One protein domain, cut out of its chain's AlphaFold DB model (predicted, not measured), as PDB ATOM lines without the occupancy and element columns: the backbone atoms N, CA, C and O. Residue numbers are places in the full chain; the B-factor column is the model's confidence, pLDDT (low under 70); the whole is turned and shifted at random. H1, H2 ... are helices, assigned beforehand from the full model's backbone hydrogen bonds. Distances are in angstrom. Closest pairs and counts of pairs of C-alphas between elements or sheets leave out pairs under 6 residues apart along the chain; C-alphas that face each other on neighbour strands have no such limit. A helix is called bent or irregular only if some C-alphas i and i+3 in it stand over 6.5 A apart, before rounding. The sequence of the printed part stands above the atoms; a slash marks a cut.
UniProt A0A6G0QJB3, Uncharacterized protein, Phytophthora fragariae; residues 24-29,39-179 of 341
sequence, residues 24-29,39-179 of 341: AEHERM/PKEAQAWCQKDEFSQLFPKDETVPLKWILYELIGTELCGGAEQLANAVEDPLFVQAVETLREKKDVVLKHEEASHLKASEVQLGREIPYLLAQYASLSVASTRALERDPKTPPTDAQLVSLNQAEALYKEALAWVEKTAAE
ATOM      1  N   ALA A  24       5.096  21.687  57.534       81.44
ATOM      2  CA  ALA A  24       3.999  22.454  56.948       81.44
ATOM      3  C   ALA A  24       4.461  23.734  56.225       81.44
ATOM      4  O   ALA A  24       3.874  24.120  55.214       81.44
ATOM      5  N   GLU A  25       5.522  24.389  56.701       83.00
ATOM      6  CA  GLU A  25       6.077  25.568  56.036       83.00
ATOM      7  C   GLU A  25       6.974  25.192  54.848       83.00
ATOM      8  O   GLU A  25       6.965  25.899  53.840       83.00
ATOM      9  N   HIS A  26       7.678  24.053  54.893       85.56
ATOM     10  CA  HIS A  26       8.347  23.532  53.693       85.56
ATOM     11  C   HIS A  26       7.332  23.192  52.598       85.56
ATOM     12  O   HIS A  26       7.527  23.564  51.442       85.56
ATOM     13  N   GLU A  27       6.229  22.538  52.967       87.50
ATOM     14  CA  GLU A  27       5.116  22.235  52.068       87.50
ATOM     15  C   GLU A  27       4.521  23.525  51.482       87.50
ATOM     16  O   GLU A  27       4.289  23.645  50.278       87.50
ATOM     17  N   ARG A  28       4.288  24.534  52.323       87.00
ATOM     18  CA  ARG A  28       3.803  25.844  51.882       87.00
ATOM     19  C   ARG A  28       4.762  26.515  50.898       87.00
ATOM     20  O   ARG A  28       4.303  27.039  49.884       87.00
ATOM     21  N   MET A  29       6.068  26.463  51.155       87.81
ATOM     22  CA  MET A  29       7.077  27.012  50.251       87.81
ATOM     23  C   MET A  29       7.103  26.267  48.911       87.81
ATOM     24  O   MET A  29       7.118  26.914  47.866       87.81
ATOM     25  N   PRO A  39      10.005  25.674  38.774       94.56
ATOM     26  CA  PRO A  39      10.092  24.239  39.038       94.56
ATOM     27  C   PRO A  39      11.490  23.762  39.445       94.56
ATOM     28  O   PRO A  39      11.595  22.846  40.251       94.56
ATOM     29  N   LYS A  40      12.567  24.409  38.981       93.06
ATOM     30  CA  LYS A  40      13.936  24.066  39.413       93.06
ATOM     31  C   LYS A  40      14.180  24.369  40.884       93.06
ATOM     32  O   LYS A  40      14.868  23.627  41.574       93.06
ATOM     33  N   GLU A  41      13.611  25.468  41.359       92.75
ATOM     34  CA  GLU A  41      13.700  25.833  42.765       92.75
ATOM     35  C   GLU A  41      12.812  24.934  43.617       92.75
ATOM     36  O   GLU A  41      13.242  24.497  44.679       92.75
ATOM     37  N   ALA A  42      11.608  24.608  43.133       93.31
ATOM     38  CA  ALA A  42      10.746  23.628  43.782       93.31
ATOM     39  C   ALA A  42      11.438  22.261  43.880       93.31
ATOM     40  O   ALA A  42      11.400  21.643  44.936       93.31
ATOM     41  N   GLN A  43      12.131  21.821  42.827       91.56
ATOM     42  CA  GLN A  43      12.917  20.588  42.832       91.56
ATOM     43  C   GLN A  43      14.052  20.642  43.861       91.56
ATOM     44  O   GLN A  43      14.206  19.704  44.632       91.56
ATOM     45  N   ALA A  44      14.816  21.738  43.910       89.94
ATOM     46  CA  ALA A  44      15.887  21.909  44.894       89.94
ATOM     47  C   ALA A  44      15.366  21.962  46.341       89.94
ATOM     48  O   ALA A  44      16.076  21.584  47.268       89.94
ATOM     49  N   TRP A  45      14.135  22.440  46.533       89.62
ATOM     50  CA  TRP A  45      13.465  22.498  47.831       89.62
ATOM     51  C   TRP A  45      12.763  21.182  48.205       89.62
ATOM     52  O   TRP A  45      12.472  20.936  49.375       89.62
ATOM     53  N   CYS A  46      12.452  20.330  47.227       85.81
ATOM     54  CA  CYS A  46      11.751  19.072  47.446       85.81
ATOM     55  C   CYS A  46      12.693  18.054  48.104       85.81
ATOM     56  O   CYS A  46      13.492  17.400  47.443       85.81
ATOM     57  N   GLN A  47      12.582  17.907  49.423       83.81
ATOM     58  CA  GLN A  47      13.413  17.014  50.237       83.81
ATOM     59  C   GLN A  47      12.687  15.697  50.553       83.81
ATOM     60  O   GLN A  47      12.625  15.256  51.701       83.81
ATOM     61  N   LYS A  48      12.088  15.076  49.530       87.38
ATOM     62  CA  LYS A  48      11.245  13.873  49.658       87.38
ATOM     63  C   LYS A  48      11.902  12.769  50.491       87.38
ATOM     64  O   LYS A  48      11.267  12.245  51.407       87.38
ATOM     65  N   ASP A  49      13.152  12.424  50.187       88.00
ATOM     66  CA  ASP A  49      13.860  11.328  50.859       88.00
ATOM     67  C   ASP A  49      14.137  11.648  52.332       88.00
ATOM     68  O   ASP A  49      13.947  10.796  53.198       88.00
ATOM     69  N   GLU A  50      14.509  12.893  52.636       86.31
ATOM     70  CA  GLU A  50      14.771  13.350  54.004       86.31
ATOM     71  C   GLU A  50      13.483  13.337  54.840       86.31
ATOM     72  O   GLU A  50      13.457  12.763  55.930       86.31
ATOM     73  N   PHE A  51      12.374  13.876  54.317       83.94
ATOM     74  CA  PHE A  51      11.088  13.846  55.020       83.94
ATOM     75  C   PHE A  51      10.533  12.429  55.179       83.94
ATOM     76  O   PHE A  51       9.986  12.103  56.231       83.94
ATOM     77  N   SER A  52      10.719  11.557  54.189       86.25
ATOM     78  CA  SER A  52      10.305  10.153  54.296       86.25
ATOM     79  C   SER A  52      11.083   9.416  55.393       86.25
ATOM     80  O   SER A  52      10.509   8.618  56.131       86.25
ATOM     81  N   GLN A  53      12.376   9.719  55.561       87.38
ATOM     82  CA  GLN A  53      13.196   9.164  56.644       87.38
ATOM     83  C   GLN A  53      12.816   9.707  58.026       87.38
ATOM     84  O   GLN A  53      12.910   8.975  59.011       87.38
ATOM     85  N   LEU A  54      12.375  10.968  58.113       84.88
ATOM     86  CA  LEU A  54      11.901  11.572  59.364       84.88
ATOM     87  C   LEU A  54      10.554  10.993  59.826       84.88
ATOM     88  O   LEU A  54      10.309  10.905  61.030       84.88
ATOM     89  N   PHE A  55       9.707  10.553  58.891       84.12
ATOM     90  CA  PHE A  55       8.379   9.997  59.172       84.12
ATOM     91  C   PHE A  55       8.204   8.583  58.587       84.12
ATOM     92  O   PHE A  55       7.282   8.342  57.812       84.12
ATOM     93  N   PRO A  56       9.014   7.591  59.002       84.75
ATOM     94  CA  PRO A  56       9.082   6.281  58.341       84.75
ATOM     95  C   PRO A  56       7.819   5.420  58.510       84.75
ATOM     96  O   PRO A  56       7.716   4.351  57.917       84.75
ATOM     97  N   LYS A  57       6.879   5.845  59.360       85.19
ATOM     98  CA  LYS A  57       5.592   5.172  59.602       85.19
ATOM     99  C   LYS A  57       4.409   5.900  58.962       85.19
ATOM    100  O   LYS A  57       3.289   5.399  59.039       85.19
ATOM    101  N   ASP A  58       4.637   7.081  58.393       84.69
ATOM    102  CA  ASP A  58       3.596   7.868  57.746       84.69
ATOM    103  C   ASP A  58       3.696   7.712  56.231       84.69
ATOM    104  O   ASP A  58       4.482   8.373  55.557       84.69
ATOM    105  N   GLU A  59       2.874   6.821  55.692       86.75
ATOM    106  CA  GLU A  59       2.821   6.546  54.255       86.75
ATOM    107  C   GLU A  59       2.224   7.711  53.447       86.75
ATOM    108  O   GLU A  59       2.359   7.729  52.230       86.75
ATOM    109  N   THR A  60       1.598   8.709  54.082       86.12
ATOM    110  CA  THR A  60       1.042   9.872  53.366       86.12
ATOM    111  C   THR A  60       2.088  10.930  53.042       86.12
ATOM    112  O   THR A  60       1.968  11.616  52.025       86.12
ATOM    113  N   VAL A  61       3.151  11.019  53.847       86.88
ATOM    114  CA  VAL A  61       4.291  11.909  53.601       86.88
ATOM    115  C   VAL A  61       4.895  11.661  52.215       86.88
ATOM    116  O   VAL A  61       4.857  12.590  51.404       86.88
ATOM    117  N   PRO A  62       5.388  10.456  51.863       90.00
ATOM    118  CA  PRO A  62       5.978  10.228  50.547       90.00
ATOM    119  C   PRO A  62       4.985  10.504  49.413       90.00
ATOM    120  O   PRO A  62       5.373  11.119  48.423       90.00
ATOM    121  N   LEU A  63       3.702  10.157  49.570       92.06
ATOM    122  CA  LEU A  63       2.674  10.444  48.562       92.06
ATOM    123  C   LEU A  63       2.496  11.946  48.320       92.06
ATOM    124  O   LEU A  63       2.328  12.370  47.176       92.06
ATOM    125  N   LYS A  64       2.544  12.758  49.376       90.69
ATOM    126  CA  LYS A  64       2.439  14.214  49.271       90.69
ATOM    127  C   LYS A  64       3.660  14.826  48.577       90.69
ATOM    128  O   LYS A  64       3.506  15.709  47.740       90.69
ATOM    129  N   TRP A  65       4.870  14.359  48.879       92.00
ATOM    130  CA  TRP A  65       6.083  14.876  48.232       92.00
ATOM    131  C   TRP A  65       6.212  14.418  46.774       92.00
ATOM    132  O   TRP A  65       6.567  15.234  45.923       92.00
ATOM    133  N   ILE A  66       5.839  13.170  46.462       93.12
ATOM    134  CA  ILE A  66       5.757  12.656  45.081       93.12
ATOM    135  C   ILE A  66       4.820  13.526  44.240       93.12
ATOM    136  O   ILE A  66       5.163  13.887  43.118       93.12
ATOM    137  N   LEU A  67       3.672  13.929  44.794       94.25
ATOM    138  CA  LEU A  67       2.746  14.837  44.120       94.25
ATOM    139  C   LEU A  67       3.448  16.125  43.651       94.25
ATOM    140  O   LEU A  67       3.341  16.503  42.485       94.25
ATOM    141  N   TYR A  68       4.168  16.807  44.546       95.06
ATOM    142  CA  TYR A  68       4.851  18.060  44.210       95.06
ATOM    143  C   TYR A  68       6.005  17.864  43.226       95.06
ATOM    144  O   TYR A  68       6.202  18.705  42.349       95.06
ATOM    145  N   GLU A  69       6.734  16.757  43.344       94.62
ATOM    146  CA  GLU A  69       7.799  16.375  42.415       94.62
ATOM    147  C   GLU A  69       7.256  16.156  40.994       94.62
ATOM    148  O   GLU A  69       7.830  16.655  40.024       94.62
ATOM    149  N   LEU A  70       6.107  15.486  40.863       95.06
ATOM    150  CA  LEU A  70       5.459  15.244  39.575       95.06
ATOM    151  C   LEU A  70       4.895  16.531  38.958       95.06
ATOM    152  O   LEU A  70       5.105  16.766  37.769       95.06
ATOM    153  N   ILE A  71       4.279  17.416  39.754       95.31
ATOM    154  CA  ILE A  71       3.880  18.755  39.271       95.31
ATOM    155  C   ILE A  71       5.121  19.533  38.799       95.31
ATOM    156  O   ILE A  71       5.107  20.154  37.738       95.31
ATOM    157  N   GLY A  72       6.225  19.480  39.551       95.50
ATOM    158  CA  GLY A  72       7.498  20.079  39.143       95.50
ATOM    159  C   GLY A  72       8.038  19.495  37.833       95.50
ATOM    160  O   GLY A  72       8.519  20.242  36.981       95.50
ATOM    161  N   THR A  73       7.902  18.183  37.638       94.94
ATOM    162  CA  THR A  73       8.305  17.473  36.416       94.94
ATOM    163  C   THR A  73       7.489  17.919  35.206       94.94
ATOM    164  O   THR A  73       8.066  18.225  34.160       94.94
ATOM    165  N   GLU A  74       6.168  18.044  35.357       94.25
ATOM    166  CA  GLU A  74       5.294  18.603  34.324       94.25
ATOM    167  C   GLU A  74       5.702  20.035  33.969       94.25
ATOM    168  O   GLU A  74       5.828  20.377  32.798       94.25
ATOM    169  N   LEU A  75       5.973  20.881  34.963       95.25
ATOM    170  CA  LEU A  75       6.417  22.251  34.716       95.25
ATOM    171  C   LEU A  75       7.779  22.304  34.006       95.25
ATOM    172  O   LEU A  75       7.981  23.172  33.156       95.25
ATOM    173  N   CYS A  76       8.706  21.400  34.332       93.50
ATOM    174  CA  CYS A  76      10.042  21.334  33.738       93.50
ATOM    175  C   CYS A  76      10.040  20.852  32.282       93.50
ATOM    176  O   CYS A  76      10.748  21.446  31.470       93.50
ATOM    177  N   GLY A  77       9.272  19.810  31.952       89.81
ATOM    178  CA  GLY A  77       9.335  19.151  30.638       89.81
ATOM    179  C   GLY A  77       8.011  18.922  29.926       89.81
ATOM    180  O   GLY A  77       7.986  18.273  28.884       89.81
ATOM    181  N   GLY A  78       6.915  19.441  30.467       90.06
ATOM    182  CA  GLY A  78       5.576  19.277  29.918       90.06
ATOM    183  C   GLY A  78       4.971  17.900  30.187       90.06
ATOM    184  O   GLY A  78       5.512  17.068  30.921       90.06
ATOM    185  N   ALA A  79       3.820  17.659  29.559       86.88
ATOM    186  CA  ALA A  79       3.035  16.450  29.773       86.88
ATOM    187  C   ALA A  79       3.744  15.170  29.292       86.88
ATOM    188  O   ALA A  79       3.510  14.103  29.848       86.88
ATOM    189  N   GLU A  80       4.640  15.261  28.303       88.69
ATOM    190  CA  GLU A  80       5.445  14.119  27.845       88.69
ATOM    191  C   GLU A  80       6.442  13.659  28.914       88.69
ATOM    192  O   GLU A  80       6.519  12.468  29.217       88.69
ATOM    193  N   GLN A  81       7.175  14.591  29.536       91.69
ATOM    194  CA  GLN A  81       8.089  14.231  30.617       91.69
ATOM    195  C   GLN A  81       7.322  13.721  31.844       91.69
ATOM    196  O   GLN A  81       7.768  12.760  32.465       91.69
ATOM    197  N   LEU A  82       6.159  14.308  32.159       92.31
ATOM    198  CA  LEU A  82       5.283  13.796  33.213       92.31
ATOM    199  C   LEU A  82       4.847  12.354  32.918       92.31
ATOM    200  O   LEU A  82       5.005  11.497  33.777       92.31
ATOM    201  N   ALA A  83       4.352  12.071  31.711       89.31
ATOM    202  CA  ALA A  83       3.916  10.730  31.319       89.31
ATOM    203  C   ALA A  83       5.028   9.680  31.481       89.31
ATOM    204  O   ALA A  83       4.760   8.568  31.921       89.31
ATOM    205  N   ASN A  84       6.276  10.046  31.169       90.44
ATOM    206  CA  ASN A  84       7.436   9.164  31.317       90.44
ATOM    207  C   ASN A  84       7.906   9.000  32.773       90.44
ATOM    208  O   ASN A  84       8.553   8.006  33.090       90.44
ATOM    209  N   ALA A  85       7.632   9.979  33.637       89.94
ATOM    210  CA  ALA A  85       8.011   9.950  35.049       89.94
ATOM    211  C   ALA A  85       6.998   9.203  35.933       89.94
ATOM    212  O   ALA A  85       7.302   8.876  37.077       89.94
ATOM    213  N   VAL A  86       5.789   8.951  35.427       87.81
ATOM    214  CA  VAL A  86       4.741   8.241  36.159       87.81
ATOM    215  C   VAL A  86       4.942   6.732  36.024       87.81
ATOM    216  O   VAL A  86       4.722   6.150  34.966       87.81
ATOM    217  N   GLU A  87       5.322   6.089  37.127       83.06
ATOM    218  CA  GLU A  87       5.445   4.625  37.213       83.06
ATOM    219  C   GLU A  87       4.085   3.927  37.419       83.06
ATOM    220  O   GLU A  87       3.928   2.751  37.094       83.06
ATOM    221  N   ASP A  88       3.088   4.664  37.916       81.88
ATOM    222  CA  ASP A  88       1.728   4.195  38.191       81.88
ATOM    223  C   ASP A  88       0.711   5.006  37.358       81.88
ATOM    224  O   ASP A  88       0.285   6.083  37.785       81.88
ATOM    225  N   PRO A  89       0.314   4.534  36.156       74.88
ATOM    226  CA  PRO A  89      -0.403   5.332  35.150       74.88
ATOM    227  C   PRO A  89      -1.780   5.859  35.593       74.88
ATOM    228  O   PRO A  89      -2.332   6.751  34.949       74.88
ATOM    229  N   LEU A  90      -2.345   5.334  36.685       84.00
ATOM    230  CA  LEU A  90      -3.599   5.807  37.286       84.00
ATOM    231  C   LEU A  90      -3.462   6.143  38.773       84.00
ATOM    232  O   LEU A  90      -4.471   6.411  39.432       84.00
ATOM    233  N   PHE A  91      -2.231   6.147  39.290       89.50
ATOM    234  CA  PHE A  91      -1.925   6.318  40.706       89.50
ATOM    235  C   PHE A  91      -2.695   5.334  41.602       89.50
ATOM    236  O   PHE A  91      -3.108   5.691  42.703       89.50
ATOM    237  N   VAL A  92      -2.916   4.105  41.118       89.00
ATOM    238  CA  VAL A  92      -3.660   3.045  41.808       89.00
ATOM    239  C   VAL A  92      -3.092   2.795  43.198       89.00
ATOM    240  O   VAL A  92      -3.844   2.858  44.167       89.00
ATOM    241  N   GLN A  93      -1.780   2.587  43.316       90.94
ATOM    242  CA  GLN A  93      -1.146   2.268  44.592       90.94
ATOM    243  C   GLN A  93      -1.281   3.436  45.572       90.94
ATOM    244  O   GLN A  93      -1.663   3.244  46.725       90.94
ATOM    245  N   ALA A  94      -1.027   4.662  45.106       92.25
ATOM    246  CA  ALA A  94      -1.185   5.860  45.927       92.25
ATOM    247  C   ALA A  94      -2.634   6.021  46.415       92.25
ATOM    248  O   ALA A  94      -2.875   6.303  47.587       92.25
ATOM    249  N   VAL A  95      -3.609   5.809  45.529       92.62
ATOM    250  CA  VAL A  95      -5.040   5.903  45.838       92.62
ATOM    251  C   VAL A  95      -5.479   4.815  46.815       92.62
ATOM    252  O   VAL A  95      -6.241   5.106  47.735       92.62
ATOM    253  N   GLU A  96      -5.015   3.578  46.647       93.81
ATOM    254  CA  GLU A  96      -5.296   2.477  47.572       93.81
ATOM    255  C   GLU A  96      -4.759   2.790  48.968       93.81
ATOM    256  O   GLU A  96      -5.520   2.734  49.933       93.81
ATOM    257  N   THR A  97      -3.514   3.264  49.075       94.06
ATOM    258  CA  THR A  97      -2.959   3.729  50.353       94.06
ATOM    259  C   THR A  97      -3.808   4.849  50.963       94.06
ATOM    260  O   THR A  97      -4.129   4.803  52.150       94.06
ATOM    261  N   LEU A  98      -4.237   5.846  50.180       93.69
ATOM    262  CA  LEU A  98      -5.097   6.926  50.686       93.69
ATOM    263  C   LEU A  98      -6.458   6.414  51.182       93.69
ATOM    264  O   LEU A  98      -6.962   6.908  52.193       93.69
ATOM    265  N   ARG A  99      -7.041   5.411  50.518       93.44
ATOM    266  CA  ARG A  99      -8.291   4.759  50.941       93.44
ATOM    267  C   ARG A  99      -8.114   3.941  52.218       93.44
ATOM    268  O   ARG A  99      -8.948   4.028  53.111       93.44
ATOM    269  N   GLU A 100      -7.000   3.238  52.377       93.50
ATOM    270  CA  GLU A 100      -6.688   2.555  53.637       93.50
ATOM    271  C   GLU A 100      -6.529   3.555  54.793       93.50
ATOM    272  O   GLU A 100      -7.059   3.350  55.888       93.50
ATOM    273  N   LYS A 101      -5.851   4.688  54.560       90.44
ATOM    274  CA  LYS A 101      -5.735   5.763  55.560       90.44
ATOM    275  C   LYS A 101      -7.079   6.401  55.888       90.44
ATOM    276  O   LYS A 101      -7.321   6.744  57.045       90.44
ATOM    277  N   LYS A 102      -7.969   6.513  54.907       89.44
ATOM    278  CA  LYS A 102      -9.350   6.965  55.095       89.44
ATOM    279  C   LYS A 102     -10.113   6.055  56.056       89.44
ATOM    280  O   LYS A 102     -10.731   6.558  56.993       89.44
ATOM    281  N   ASP A 103      -9.989   4.740  55.906       88.25
ATOM    282  CA  ASP A 103     -10.597   3.774  56.830       88.25
ATOM    283  C   ASP A 103     -10.019   3.881  58.248       88.25
ATOM    284  O   ASP A 103     -10.742   3.713  59.232       88.25
ATOM    285  N   VAL A 104      -8.725   4.189  58.379       87.50
ATOM    286  CA  VAL A 104      -8.097   4.455  59.685       87.50
ATOM    287  C   VAL A 104      -8.702   5.693  60.347       87.50
ATOM    288  O   VAL A 104      -9.004   5.644  61.540       87.50
ATOM    289  N   VAL A 105      -8.917   6.780  59.596       85.69
ATOM    290  CA  VAL A 105      -9.556   7.999  60.124       85.69
ATOM    291  C   VAL A 105     -10.974   7.704  60.607       85.69
ATOM    292  O   VAL A 105     -11.314   8.086  61.723       85.69
ATOM    293  N   LEU A 106     -11.768   6.971  59.823       86.69
ATOM    294  CA  LEU A 106     -13.139   6.609  60.204       86.69
ATOM    295  C   LEU A 106     -13.179   5.744  61.473       86.69
ATOM    296  O   LEU A 106     -13.960   6.015  62.379       86.69
ATOM    297  N   LYS A 107     -12.286   4.753  61.596       87.81
ATOM    298  CA  LYS A 107     -12.169   3.941  62.822       87.81
ATOM    299  C   LYS A 107     -11.760   4.776  64.034       87.81
ATOM    300  O   LYS A 107     -12.218   4.515  65.144       87.81
ATOM    301  N   HIS A 108     -10.875   5.756  63.845       85.31
ATOM    302  CA  HIS A 108     -10.469   6.659  64.918       85.31
ATOM    303  C   HIS A 108     -11.624   7.567  65.350       85.31
ATOM    304  O   HIS A 108     -11.805   7.791  66.542       85.31
ATOM    305  N   GLU A 109     -12.418   8.070  64.409       84.56
ATOM    306  CA  GLU A 109     -13.624   8.847  64.701       84.56
ATOM    307  C   GLU A 109     -14.658   8.028  65.489       84.56
ATOM    308  O   GLU A 109     -15.190   8.517  66.476       84.56
ATOM    309  N   GLU A 110     -14.884   6.758  65.137       86.25
ATOM    310  CA  GLU A 110     -15.773   5.864  65.900       86.25
ATOM    311  C   GLU A 110     -15.261   5.569  67.320       86.25
ATOM    312  O   GLU A 110     -16.046   5.412  68.257       86.25
ATOM    313  N   ALA A 111     -13.939   5.465  67.480       87.62
ATOM    314  CA  ALA A 111     -13.294   5.120  68.745       87.62
ATOM    315  C   ALA A 111     -12.986   6.332  69.641       87.62
ATOM    316  O   ALA A 111     -12.621   6.153  70.806       87.62
ATOM    317  N   SER A 112     -13.085   7.555  69.118       82.94
ATOM    318  CA  SER A 112     -12.726   8.790  69.818       82.94
ATOM    319  C   SER A 112     -13.871   9.806  69.789       82.94
ATOM    320  O   SER A 112     -14.926   9.571  69.217       82.94
ATOM    321  N   HIS A 113     -13.681  10.951  70.444       79.31
ATOM    322  CA  HIS A 113     -14.606  12.083  70.326       79.31
ATOM    323  C   HIS A 113     -14.207  13.064  69.216       79.31
ATOM    324  O   HIS A 113     -14.868  14.086  69.071       79.31
ATOM    325  N   LEU A 114     -13.121  12.782  68.485       78.00
ATOM    326  CA  LEU A 114     -12.618  13.652  67.430       78.00
ATOM    327  C   LEU A 114     -13.237  13.266  66.093       78.00
ATOM    328  O   LEU A 114     -13.133  12.115  65.662       78.00
ATOM    329  N   LYS A 115     -13.821  14.250  65.419       77.19
ATOM    330  CA  LYS A 115     -14.357  14.112  64.070       77.19
ATOM    331  C   LYS A 115     -13.247  13.916  63.048       77.19
ATOM    332  O   LYS A 115     -12.124  14.398  63.225       77.19
ATOM    333  N   ALA A 116     -13.564  13.274  61.922       76.00
ATOM    334  CA  ALA A 116     -12.629  13.166  60.800       76.00
ATOM    335  C   ALA A 116     -12.128  14.546  60.338       76.00
ATOM    336  O   ALA A 116     -10.979  14.686  59.915       76.00
ATOM    337  N   SER A 117     -12.961  15.579  60.481       71.94
ATOM    338  CA  SER A 117     -12.621  16.961  60.166       71.94
ATOM    339  C   SER A 117     -11.620  17.614  61.119       71.94
ATOM    340  O   SER A 117     -10.951  18.589  60.766       71.94
ATOM    341  N   GLU A 118     -11.484  17.089  62.329       72.44
ATOM    342  CA  GLU A 118     -10.620  17.628  63.378       72.44
ATOM    343  C   GLU A 118      -9.214  17.023  63.335       72.44
ATOM    344  O   GLU A 118      -8.268  17.603  63.870       72.44
ATOM    345  N   VAL A 119      -9.047  15.898  62.635       75.94
ATOM    346  CA  VAL A 119      -7.765  15.208  62.480       75.94
ATOM    347  C   VAL A 119      -7.076  15.653  61.190       75.94
ATOM    348  O   VAL A 119      -7.680  15.661  60.120       75.94
ATOM    349  N   GLN A 120      -5.776  15.962  61.263       78.62
ATOM    350  CA  GLN A 120      -4.975  16.397  60.109       78.62
ATOM    351  C   GLN A 120      -5.104  15.447  58.909       78.62
ATOM    352  O   GLN A 120      -5.385  15.892  57.801       78.62
ATOM    353  N   LEU A 121      -4.978  14.138  59.142       81.62
ATOM    354  CA  LEU A 121      -5.090  13.120  58.098       81.62
ATOM    355  C   LEU A 121      -6.449  13.164  57.375       81.62
ATOM    356  O   LEU A 121      -6.500  13.045  56.153       81.62
ATOM    357  N   GLY A 122      -7.542  13.419  58.102       80.75
ATOM    358  CA  GLY A 122      -8.871  13.573  57.506       80.75
ATOM    359  C   GLY A 122      -9.019  14.836  56.650       80.75
ATOM    360  O   GLY A 122      -9.849  14.860  55.743       80.75
ATOM    361  N   ARG A 123      -8.177  15.857  56.857       80.56
ATOM    362  CA  ARG A 123      -8.095  17.046  55.987       80.56
ATOM    363  C   ARG A 123      -7.242  16.803  54.745       80.56
ATOM    364  O   ARG A 123      -7.532  17.341  53.681       80.56
ATOM    365  N   GLU A 124      -6.185  16.008  54.877       84.19
ATOM    366  CA  GLU A 124      -5.203  15.791  53.811       84.19
ATOM    367  C   GLU A 124      -5.648  14.766  52.766       84.19
ATOM    368  O   GLU A 124      -5.364  14.944  51.584       84.19
ATOM    369  N   ILE A 125      -6.381  13.723  53.161       88.88
ATOM    370  CA  ILE A 125      -6.872  12.688  52.239       88.88
ATOM    371  C   ILE A 125      -7.670  13.260  51.053       88.88
ATOM    372  O   ILE A 125      -7.292  12.966  49.915       88.88
ATOM    373  N   PRO A 126      -8.733  14.073  51.238       89.44
ATOM    374  CA  PRO A 126      -9.496  14.601  50.103       89.44
ATOM    375  C   PRO A 126      -8.631  15.483  49.196       89.44
ATOM    376  O   PRO A 126      -8.750  15.414  47.972       89.44
ATOM    377  N   TYR A 127      -7.712  16.259  49.778       89.75
ATOM    378  CA  TYR A 127      -6.751  17.064  49.028       89.75
ATOM    379  C   TYR A 127      -5.858  16.200  48.132       89.75
ATOM    380  O   TYR A 127      -5.744  16.463  46.935       89.75
ATOM    381  N   LEU A 128      -5.250  15.155  48.699       92.50
ATOM    382  CA  LEU A 128      -4.356  14.258  47.973       92.50
ATOM    383  C   LEU A 128      -5.108  13.498  46.878       92.50
ATOM    384  O   LEU A 128      -4.643  13.483  45.741       92.50
ATOM    385  N   LEU A 129      -6.293  12.950  47.172       94.62
ATOM    386  CA  LEU A 129      -7.133  12.272  46.177       94.62
ATOM    387  C   LEU A 129      -7.428  13.177  44.974       94.62
ATOM    388  O   LEU A 129      -7.246  12.762  43.829       94.62
ATOM    389  N   ALA A 130      -7.830  14.426  45.220       94.62
ATOM    390  CA  ALA A 130      -8.140  15.360  44.146       94.62
ATOM    391  C   ALA A 130      -6.897  15.765  43.336       94.62
ATOM    392  O   ALA A 130      -6.980  15.949  42.128       94.62
ATOM    393  N   GLN A 131      -5.729  15.863  43.965       94.38
ATOM    394  CA  GLN A 131      -4.492  16.204  43.262       94.38
ATOM    395  C   GLN A 131      -3.936  15.035  42.438       94.38
ATOM    396  O   GLN A 131      -3.439  15.245  41.330       94.38
ATOM    397  N   TYR A 132      -4.084  13.797  42.916       95.19
ATOM    398  CA  TYR A 132      -3.808  12.602  42.116       95.19
ATOM    399  C   TYR A 132      -4.790  12.457  40.945       95.19
ATOM    400  O   TYR A 132      -4.386  12.047  39.855       95.19
ATOM    401  N   ALA A 133      -6.045  12.890  41.109       95.44
ATOM    402  CA  ALA A 133      -6.980  13.025  39.994       95.44
ATOM    403  C   ALA A 133      -6.449  14.011  38.936       95.44
ATOM    404  O   ALA A 133      -6.399  13.673  37.753       95.44
ATOM    405  N   SER A 134      -5.979  15.193  39.349       95.06
ATOM    406  CA  SER A 134      -5.356  16.180  38.455       95.06
ATOM    407  C   SER A 134      -4.146  15.618  37.705       95.06
ATOM    408  O   SER A 134      -4.057  15.780  36.487       95.06
ATOM    409  N   LEU A 135      -3.246  14.920  38.406       94.44
ATOM    410  CA  LEU A 135      -2.076  14.285  37.794       94.44
ATOM    411  C   LEU A 135      -2.466  13.190  36.794       94.44
ATOM    412  O   LEU A 135      -1.824  13.066  35.750       94.44
ATOM    413  N   SER A 136      -3.521  12.416  37.063       92.44
ATOM    414  CA  SER A 136      -4.017  11.397  36.126       92.44
ATOM    415  C   SER A 136      -4.489  12.023  34.803       92.44
ATOM    416  O   SER A 136      -4.186  11.523  33.716       92.44
ATOM    417  N   VAL A 137      -5.161  13.179  34.869       91.44
ATOM    418  CA  VAL A 137      -5.582  13.932  33.672       91.44
ATOM    419  C   VAL A 137      -4.380  14.547  32.942       91.44
ATOM    420  O   VAL A 137      -4.326  14.522  31.709       91.44
ATOM    421  N   ALA A 138      -3.419  15.107  33.679       91.50
ATOM    422  CA  ALA A 138      -2.243  15.760  33.105       91.50
ATOM    423  C   ALA A 138      -1.299  14.762  32.410       91.50
ATOM    424  O   ALA A 138      -0.914  14.972  31.259       91.50
ATOM    425  N   SER A 139      -0.996  13.636  33.063       89.06
ATOM    426  CA  SER A 139      -0.070  12.603  32.566       89.06
ATOM    427  C   SER A 139      -0.542  11.908  31.286       89.06
ATOM    428  O   SER A 139       0.276  11.449  30.497       89.06
ATOM    429  N   THR A 140      -1.847  11.891  31.008       83.88
ATOM    430  CA  THR A 140      -2.408  11.314  29.770       83.88
ATOM    431  C   THR A 140      -2.656  12.331  28.666       83.88
ATOM    432  O   THR A 140      -3.288  12.024  27.649       83.88
ATOM    433  N   ARG A 141      -2.157  13.563  28.839       83.31
ATOM    434  CA  ARG A 141      -2.290  14.659  27.867       83.31
ATOM    435  C   ARG A 141      -3.748  14.985  27.529       83.31
ATOM    436  O   ARG A 141      -4.034  15.618  26.512       83.31
ATOM    437  N   ALA A 142      -4.689  14.596  28.390       82.88
ATOM    438  CA  ALA A 142      -6.107  14.892  28.210       82.88
ATOM    439  C   ALA A 142      -6.384  16.408  28.275       82.88
ATOM    440  O   ALA A 142      -7.398  16.877  27.750       82.88
ATOM    441  N   LEU A 143      -5.464  17.187  28.864       80.88
ATOM    442  CA  LEU A 143      -5.512  18.650  28.922       80.88
ATOM    443  C   LEU A 143      -5.245  19.331  27.568       80.88
ATOM    444  O   LEU A 143      -5.900  20.331  27.265       80.88
ATOM    445  N   GLU A 144      -4.348  18.775  26.752       74.75
ATOM    446  CA  GLU A 144      -3.915  19.327  25.452       74.75
ATOM    447  C   GLU A 144      -4.911  19.043  24.314       74.75
ATOM    448  O   GLU A 144      -4.773  19.573  23.214       74.75
ATOM    449  N   ARG A 145      -5.919  18.198  24.567       73.81
ATOM    450  CA  ARG A 145      -6.892  17.750  23.565       73.81
ATOM    451  C   ARG A 145      -7.665  18.920  22.949       73.81
ATOM    452  O   ARG A 145      -8.242  19.731  23.679       73.81
ATOM    453  N   ASP A 146      -7.787  18.912  21.621       71.31
ATOM    454  CA  ASP A 146      -8.782  19.711  20.903       71.31
ATOM    455  C   ASP A 146     -10.194  19.341  21.404       71.31
ATOM    456  O   ASP A 146     -10.580  18.169  21.319       71.31
ATOM    457  N   PRO A 147     -10.988  20.298  21.917       70.12
ATOM    458  CA  PRO A 147     -12.366  20.058  22.333       70.12
ATOM    459  C   PRO A 147     -13.242  19.371  21.273       70.12
ATOM    460  O   PRO A 147     -14.197  18.692  21.638       70.12
ATOM    461  N   LYS A 148     -12.919  19.516  19.981       73.31
ATOM    462  CA  LYS A 148     -13.676  18.933  18.860       73.31
ATOM    463  C   LYS A 148     -13.359  17.457  18.598       73.31
ATOM    464  O   LYS A 148     -14.114  16.796  17.889       73.31
ATOM    465  N   THR A 149     -12.267  16.929  19.151       82.06
ATOM    466  CA  THR A 149     -11.829  15.545  18.919       82.06
ATOM    467  C   THR A 149     -12.207  14.665  20.112       82.06
ATOM    468  O   THR A 149     -11.815  15.004  21.225       82.06
ATOM    469  N   PRO A 150     -12.929  13.537  19.947       84.31
ATOM    470  CA  PRO A 150     -13.240  12.615  21.046       84.31
ATOM    471  C   PRO A 150     -11.985  12.143  21.806       84.31
ATOM    472  O   PRO A 150     -10.916  12.050  21.199       84.31
ATOM    473  N   PRO A 151     -12.075  11.872  23.123       88.31
ATOM    474  CA  PRO A 151     -10.928  11.371  23.872       88.31
ATOM    475  C   PRO A 151     -10.557   9.962  23.387       88.31
ATOM    476  O   PRO A 151     -11.427   9.164  23.046       88.31
ATOM    477  N   THR A 152      -9.261   9.657  23.368       90.19
ATOM    478  CA  THR A 152      -8.769   8.286  23.136       90.19
ATOM    479  C   THR A 152      -9.142   7.366  24.300       90.19
ATOM    480  O   THR A 152      -9.400   7.852  25.400       90.19
ATOM    481  N   ASP A 153      -9.098   6.044  24.107       90.06
ATOM    482  CA  ASP A 153      -9.396   5.079  25.178       90.06
ATOM    483  C   ASP A 153      -8.519   5.302  26.419       90.06
ATOM    484  O   ASP A 153      -9.023   5.340  27.539       90.06
ATOM    485  N   ALA A 154      -7.217   5.542  26.226       86.94
ATOM    486  CA  ALA A 154      -6.290   5.834  27.321       86.94
ATOM    487  C   ALA A 154      -6.671   7.120  28.077       86.94
ATOM    488  O   ALA A 154      -6.691   7.140  29.305       86.94
ATOM    489  N   GLN A 155      -7.040   8.179  27.350       90.81
ATOM    490  CA  GLN A 155      -7.519   9.421  27.963       90.81
ATOM    491  C   GLN A 155      -8.847   9.213  28.688       90.81
ATOM    492  O   GLN A 155      -9.038   9.759  29.768       90.81
ATOM    493  N   LEU A 156      -9.766   8.428  28.123       92.25
ATOM    494  CA  LEU A 156     -11.063   8.158  28.729       92.25
ATOM    495  C   LEU A 156     -10.916   7.377  30.038       92.25
ATOM    496  O   LEU A 156     -11.599   7.698  31.007       92.25
ATOM    497  N   VAL A 157      -9.997   6.408  30.098       92.25
ATOM    498  CA  VAL A 157      -9.672   5.682  31.334       92.25
ATOM    499  C   VAL A 157      -9.190   6.650  32.419       92.25
ATOM    500  O   VAL A 157      -9.735   6.638  33.522       92.25
ATOM    501  N   SER A 158      -8.252   7.547  32.109       91.94
ATOM    502  CA  SER A 158      -7.759   8.532  33.084       91.94
ATOM    503  C   SER A 158      -8.793   9.587  33.466       91.94
ATOM    504  O   SER A 158      -8.881   9.959  34.631       91.94
ATOM    505  N   LEU A 159      -9.625  10.041  32.524       94.25
ATOM    506  CA  LEU A 159     -10.745  10.937  32.822       94.25
ATOM    507  C   LEU A 159     -11.757  10.255  33.756       94.25
ATOM    508  O   LEU A 159     -12.213  10.874  34.709       94.25
ATOM    509  N   ASN A 160     -12.071   8.975  33.542       95.31
ATOM    510  CA  ASN A 160     -12.964   8.220  34.425       95.31
ATOM    511  C   ASN A 160     -12.357   8.006  35.818       95.31
ATOM    512  O   ASN A 160     -13.060   8.154  36.819       95.31
ATOM    513  N   GLN A 161     -11.058   7.701  35.896       94.31
ATOM    514  CA  GLN A 161     -10.350   7.588  37.170       94.31
ATOM    515  C   GLN A 161     -10.373   8.920  37.926       94.31
ATOM    516  O   GLN A 161     -10.748   8.964  39.096       94.31
ATOM    517  N   ALA A 162     -10.024  10.018  37.257       96.12
ATOM    518  CA  ALA A 162     -10.027  11.338  37.865       96.12
ATOM    519  C   ALA A 162     -11.432  11.758  38.324       96.12
ATOM    520  O   ALA A 162     -11.579  12.295  39.419       96.12
ATOM    521  N   GLU A 163     -12.475  11.458  37.548       97.19
ATOM    522  CA  GLU A 163     -13.862  11.697  37.955       97.19
ATOM    523  C   GLU A 163     -14.222  10.950  39.245       97.19
ATOM    524  O   GLU A 163     -14.786  11.548  40.163       97.19
ATOM    525  N   ALA A 164     -13.872   9.663  39.338       96.81
ATOM    526  CA  ALA A 164     -14.125   8.857  40.529       96.81
ATOM    527  C   ALA A 164     -13.404   9.427  41.760       96.81
ATOM    528  O   ALA A 164     -14.010   9.556  42.823       96.81
ATOM    529  N   LEU A 165     -12.139   9.826  41.604       96.69
ATOM    530  CA  LEU A 165     -11.331  10.400  42.680       96.69
ATOM    531  C   LEU A 165     -11.844  11.766  43.144       96.69
ATOM    532  O   LEU A 165     -11.932  12.006  44.346       96.69
ATOM    533  N   TYR A 166     -12.228  12.649  42.221       96.94
ATOM    534  CA  TYR A 166     -12.824  13.935  42.577       96.94
ATOM    535  C   TYR A 166     -14.160  13.765  43.301       96.94
ATOM    536  O   TYR A 166     -14.379  14.412  44.323       96.94
ATOM    537  N   LYS A 167     -15.037  12.877  42.814       96.38
ATOM    538  CA  LYS A 167     -16.308  12.562  43.485       96.38
ATOM    539  C   LYS A 167     -16.069  11.972  44.874       96.38
ATOM    540  O   LYS A 167     -16.771  12.334  45.812       96.38
ATOM    541  N   GLU A 168     -15.067  11.110  45.026       95.00
ATOM    542  CA  GLU A 168     -14.694  10.540  46.322       95.00
ATOM    543  C   GLU A 168     -14.174  11.607  47.300       95.00
ATOM    544  O   GLU A 168     -14.582  11.623  48.465       95.00
ATOM    545  N   ALA A 169     -13.313  12.515  46.833       92.38
ATOM    546  CA  ALA A 169     -12.806  13.632  47.625       92.38
ATOM    547  C   ALA A 169     -13.928  14.595  48.043       92.38
ATOM    548  O   ALA A 169     -13.965  15.035  49.193       92.38
ATOM    549  N   LEU A 170     -14.859  14.895  47.133       90.50
ATOM    550  CA  LEU A 170     -15.995  15.768  47.414       90.50
ATOM    551  C   LEU A 170     -16.975  15.125  48.399       90.50
ATOM    552  O   LEU A 170     -17.356  15.768  49.367       90.50
ATOM    553  N   ALA A 171     -17.313  13.845  48.220       90.12
ATOM    554  CA  ALA A 171     -18.209  13.128  49.126       90.12
ATOM    555  C   ALA A 171     -17.649  13.049  50.556       90.12
ATOM    556  O   ALA A 171     -18.396  13.160  51.528       90.12
ATOM    557  N   TRP A 172     -16.329  12.876  50.696       86.12
ATOM    558  CA  TRP A 172     -15.661  12.951  51.997       86.12
ATOM    559  C   TRP A 172     -15.882  14.313  52.650       86.12
ATOM    560  O   TRP A 172     -16.317  14.404  53.795       86.12
ATOM    561  N   VAL A 173     -15.633  15.367  51.881       79.19
ATOM    562  CA  VAL A 173     -15.776  16.749  52.315       79.19
ATOM    563  C   VAL A 173     -17.217  17.093  52.697       79.19
ATOM    564  O   VAL A 173     -17.429  17.628  53.780       79.19
ATOM    565  N   GLU A 174     -18.199  16.750  51.864       79.00
ATOM    566  CA  GLU A 174     -19.624  16.994  52.118       79.00
ATOM    567  C   GLU A 174     -20.098  16.283  53.387       79.00
ATOM    568  O   GLU A 174     -20.776  16.892  54.216       79.00
ATOM    569  N   LYS A 175     -19.685  15.023  53.584       75.44
ATOM    570  CA  LYS A 175     -19.987  14.276  54.809       75.44
ATOM    571  C   LYS A 175     -19.404  14.978  56.035       75.44
ATOM    572  O   LYS A 175     -20.116  15.190  57.007       75.44
ATOM    573  N   THR A 176     -18.135  15.379  55.978       65.88
ATOM    574  CA  THR A 176     -17.483  16.055  57.110       65.88
ATOM    575  C   THR A 176     -18.040  17.456  57.386       65.88
ATOM    576  O   THR A 176     -18.115  17.860  58.539       65.88
ATOM    577  N   ALA A 177     -18.463  18.194  56.355       58.69
ATOM    578  CA  ALA A 177     -18.993  19.552  56.487       58.69
ATOM    579  C   ALA A 177     -20.450  19.590  56.970       58.69
ATOM    580  O   ALA A 177     -20.840  20.536  57.643       58.69
ATOM    581  N   ALA A 178     -21.258  18.575  56.654       53.62
ATOM    582  CA  ALA A 178     -22.632  18.470  57.147       53.62
ATOM    583  C   ALA A 178     -22.719  18.153  58.652       53.62
ATOM    584  O   ALA A 178     -23.774  18.334  59.257       53.62
ATOM    585  N   GLU A 179     -21.633  17.659  59.251       53.50
ATOM    586  CA  GLU A 179     -21.579  17.257  60.659       53.50
ATOM    587  C   GLU A 179     -21.071  18.370  61.592       53.50
ATOM    588  O   GLU A 179     -21.460  18.403  62.760       53.50
TER     589      GLU A 179
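AT A GLANCE: This is residues 24 to 29 and 39 to 179 of the 341 residues of an uncharacterized protein of Phytophthora fragariae (UniProt A0A6G0QJB3). This is a stack of nearly aligned helices: the long H7 packs along one side of H6, H5 is beside H6, and H4 packs on H6 from the side away from H7. The short H2 and H3 cover H4 on its far side, H1 sits near H2, and H4 folds back sharply near residue 77. The printed part has 147 residues with seven named helices, H1 to H7 in chain order, and no named strand; the class is all helix. It is compact, with a radius of gyration of the C-alphas of 16.5 A and spans of 51 by 36 by 22 A.

IN THESE COORDINATES: Begin with the longest helix, H7, residues 153 to 179: find C-alpha 153 at (-9.396, 5.079, 25.178) and go on 39.4 A to C-alpha 179 at (-21.579, 17.257, 60.659). Next look at H6, residues 120 to 139, 28.2 A, and H5, residues 92 to 111, 28.7 A. H4, residues 60 to 85, measures 19.6 A from first to last C-alpha, with a kink of 139 degrees near residue 77. It is irregular, C-alphas 76 and 79 being 9.4 A apart; H6 is only just irregular, with C-alphas 123 and 126 at 6.52 A. The short helices are H3, residues 48 to 54, H2, residues 39 to 45, and H1, residues 24 to 29, which begins at C-alpha 24 at (3.999, 22.454, 56.948).

HOW THE PARTS SIT: H7 touches H6, opposite ways at a shallow tilt of 20 degrees; look at the closest C-alphas, those of Ala 133 and Ala 162, 4.1 A apart. H4, H5 and H6 form an up and down bundle, each running against the one before. H5 touches H6, closest at C-alphas Val 105 and Gly 122, 6.2 A. H4, the hub, touches H6, the same way at 15 degrees, a shallow tilt, closest at C-alphas Ala 83 and Ser 139, 4.6 A. With residues 60 to 63 alone H4 only just touches H5, with 3 pairs of C-alphas within 8 A, closest Leu 63 and Ala 94, 6.5 A. H4 touches H2 with residues 69 to 76 alone, closest at C-alphas Pro 39 and Gly 72, 4.9 A, and H3 with residues 61 to 66 alone, closest at C-alphas Lys 48 and Trp 65, 5.4 A. H1 is close to H2 but not clearly touching, with C-alphas His 26 and Trp 45 at 7.9 A. H4 and H7 are apart. Every O i to N i+4 pair is within hydrogen-bond range in H1, H2, H3 and H5; the counts are 19 of 22 in H4, 14 of 16 in H6 and 22 of 23 in H7.

THE WHOLE: The two C-alphas farthest apart are those of Ser 112 and Lys 148, 52.0 A. Residues 30 to 38 are not printed, and C-alphas 29 and 39 are 11.9 A apart across the cut. The link from H6 to H7, residues 140 to 152, is long. The mean pLDDT of the printed part is 87.2, and residues 176 to 179 are under 70.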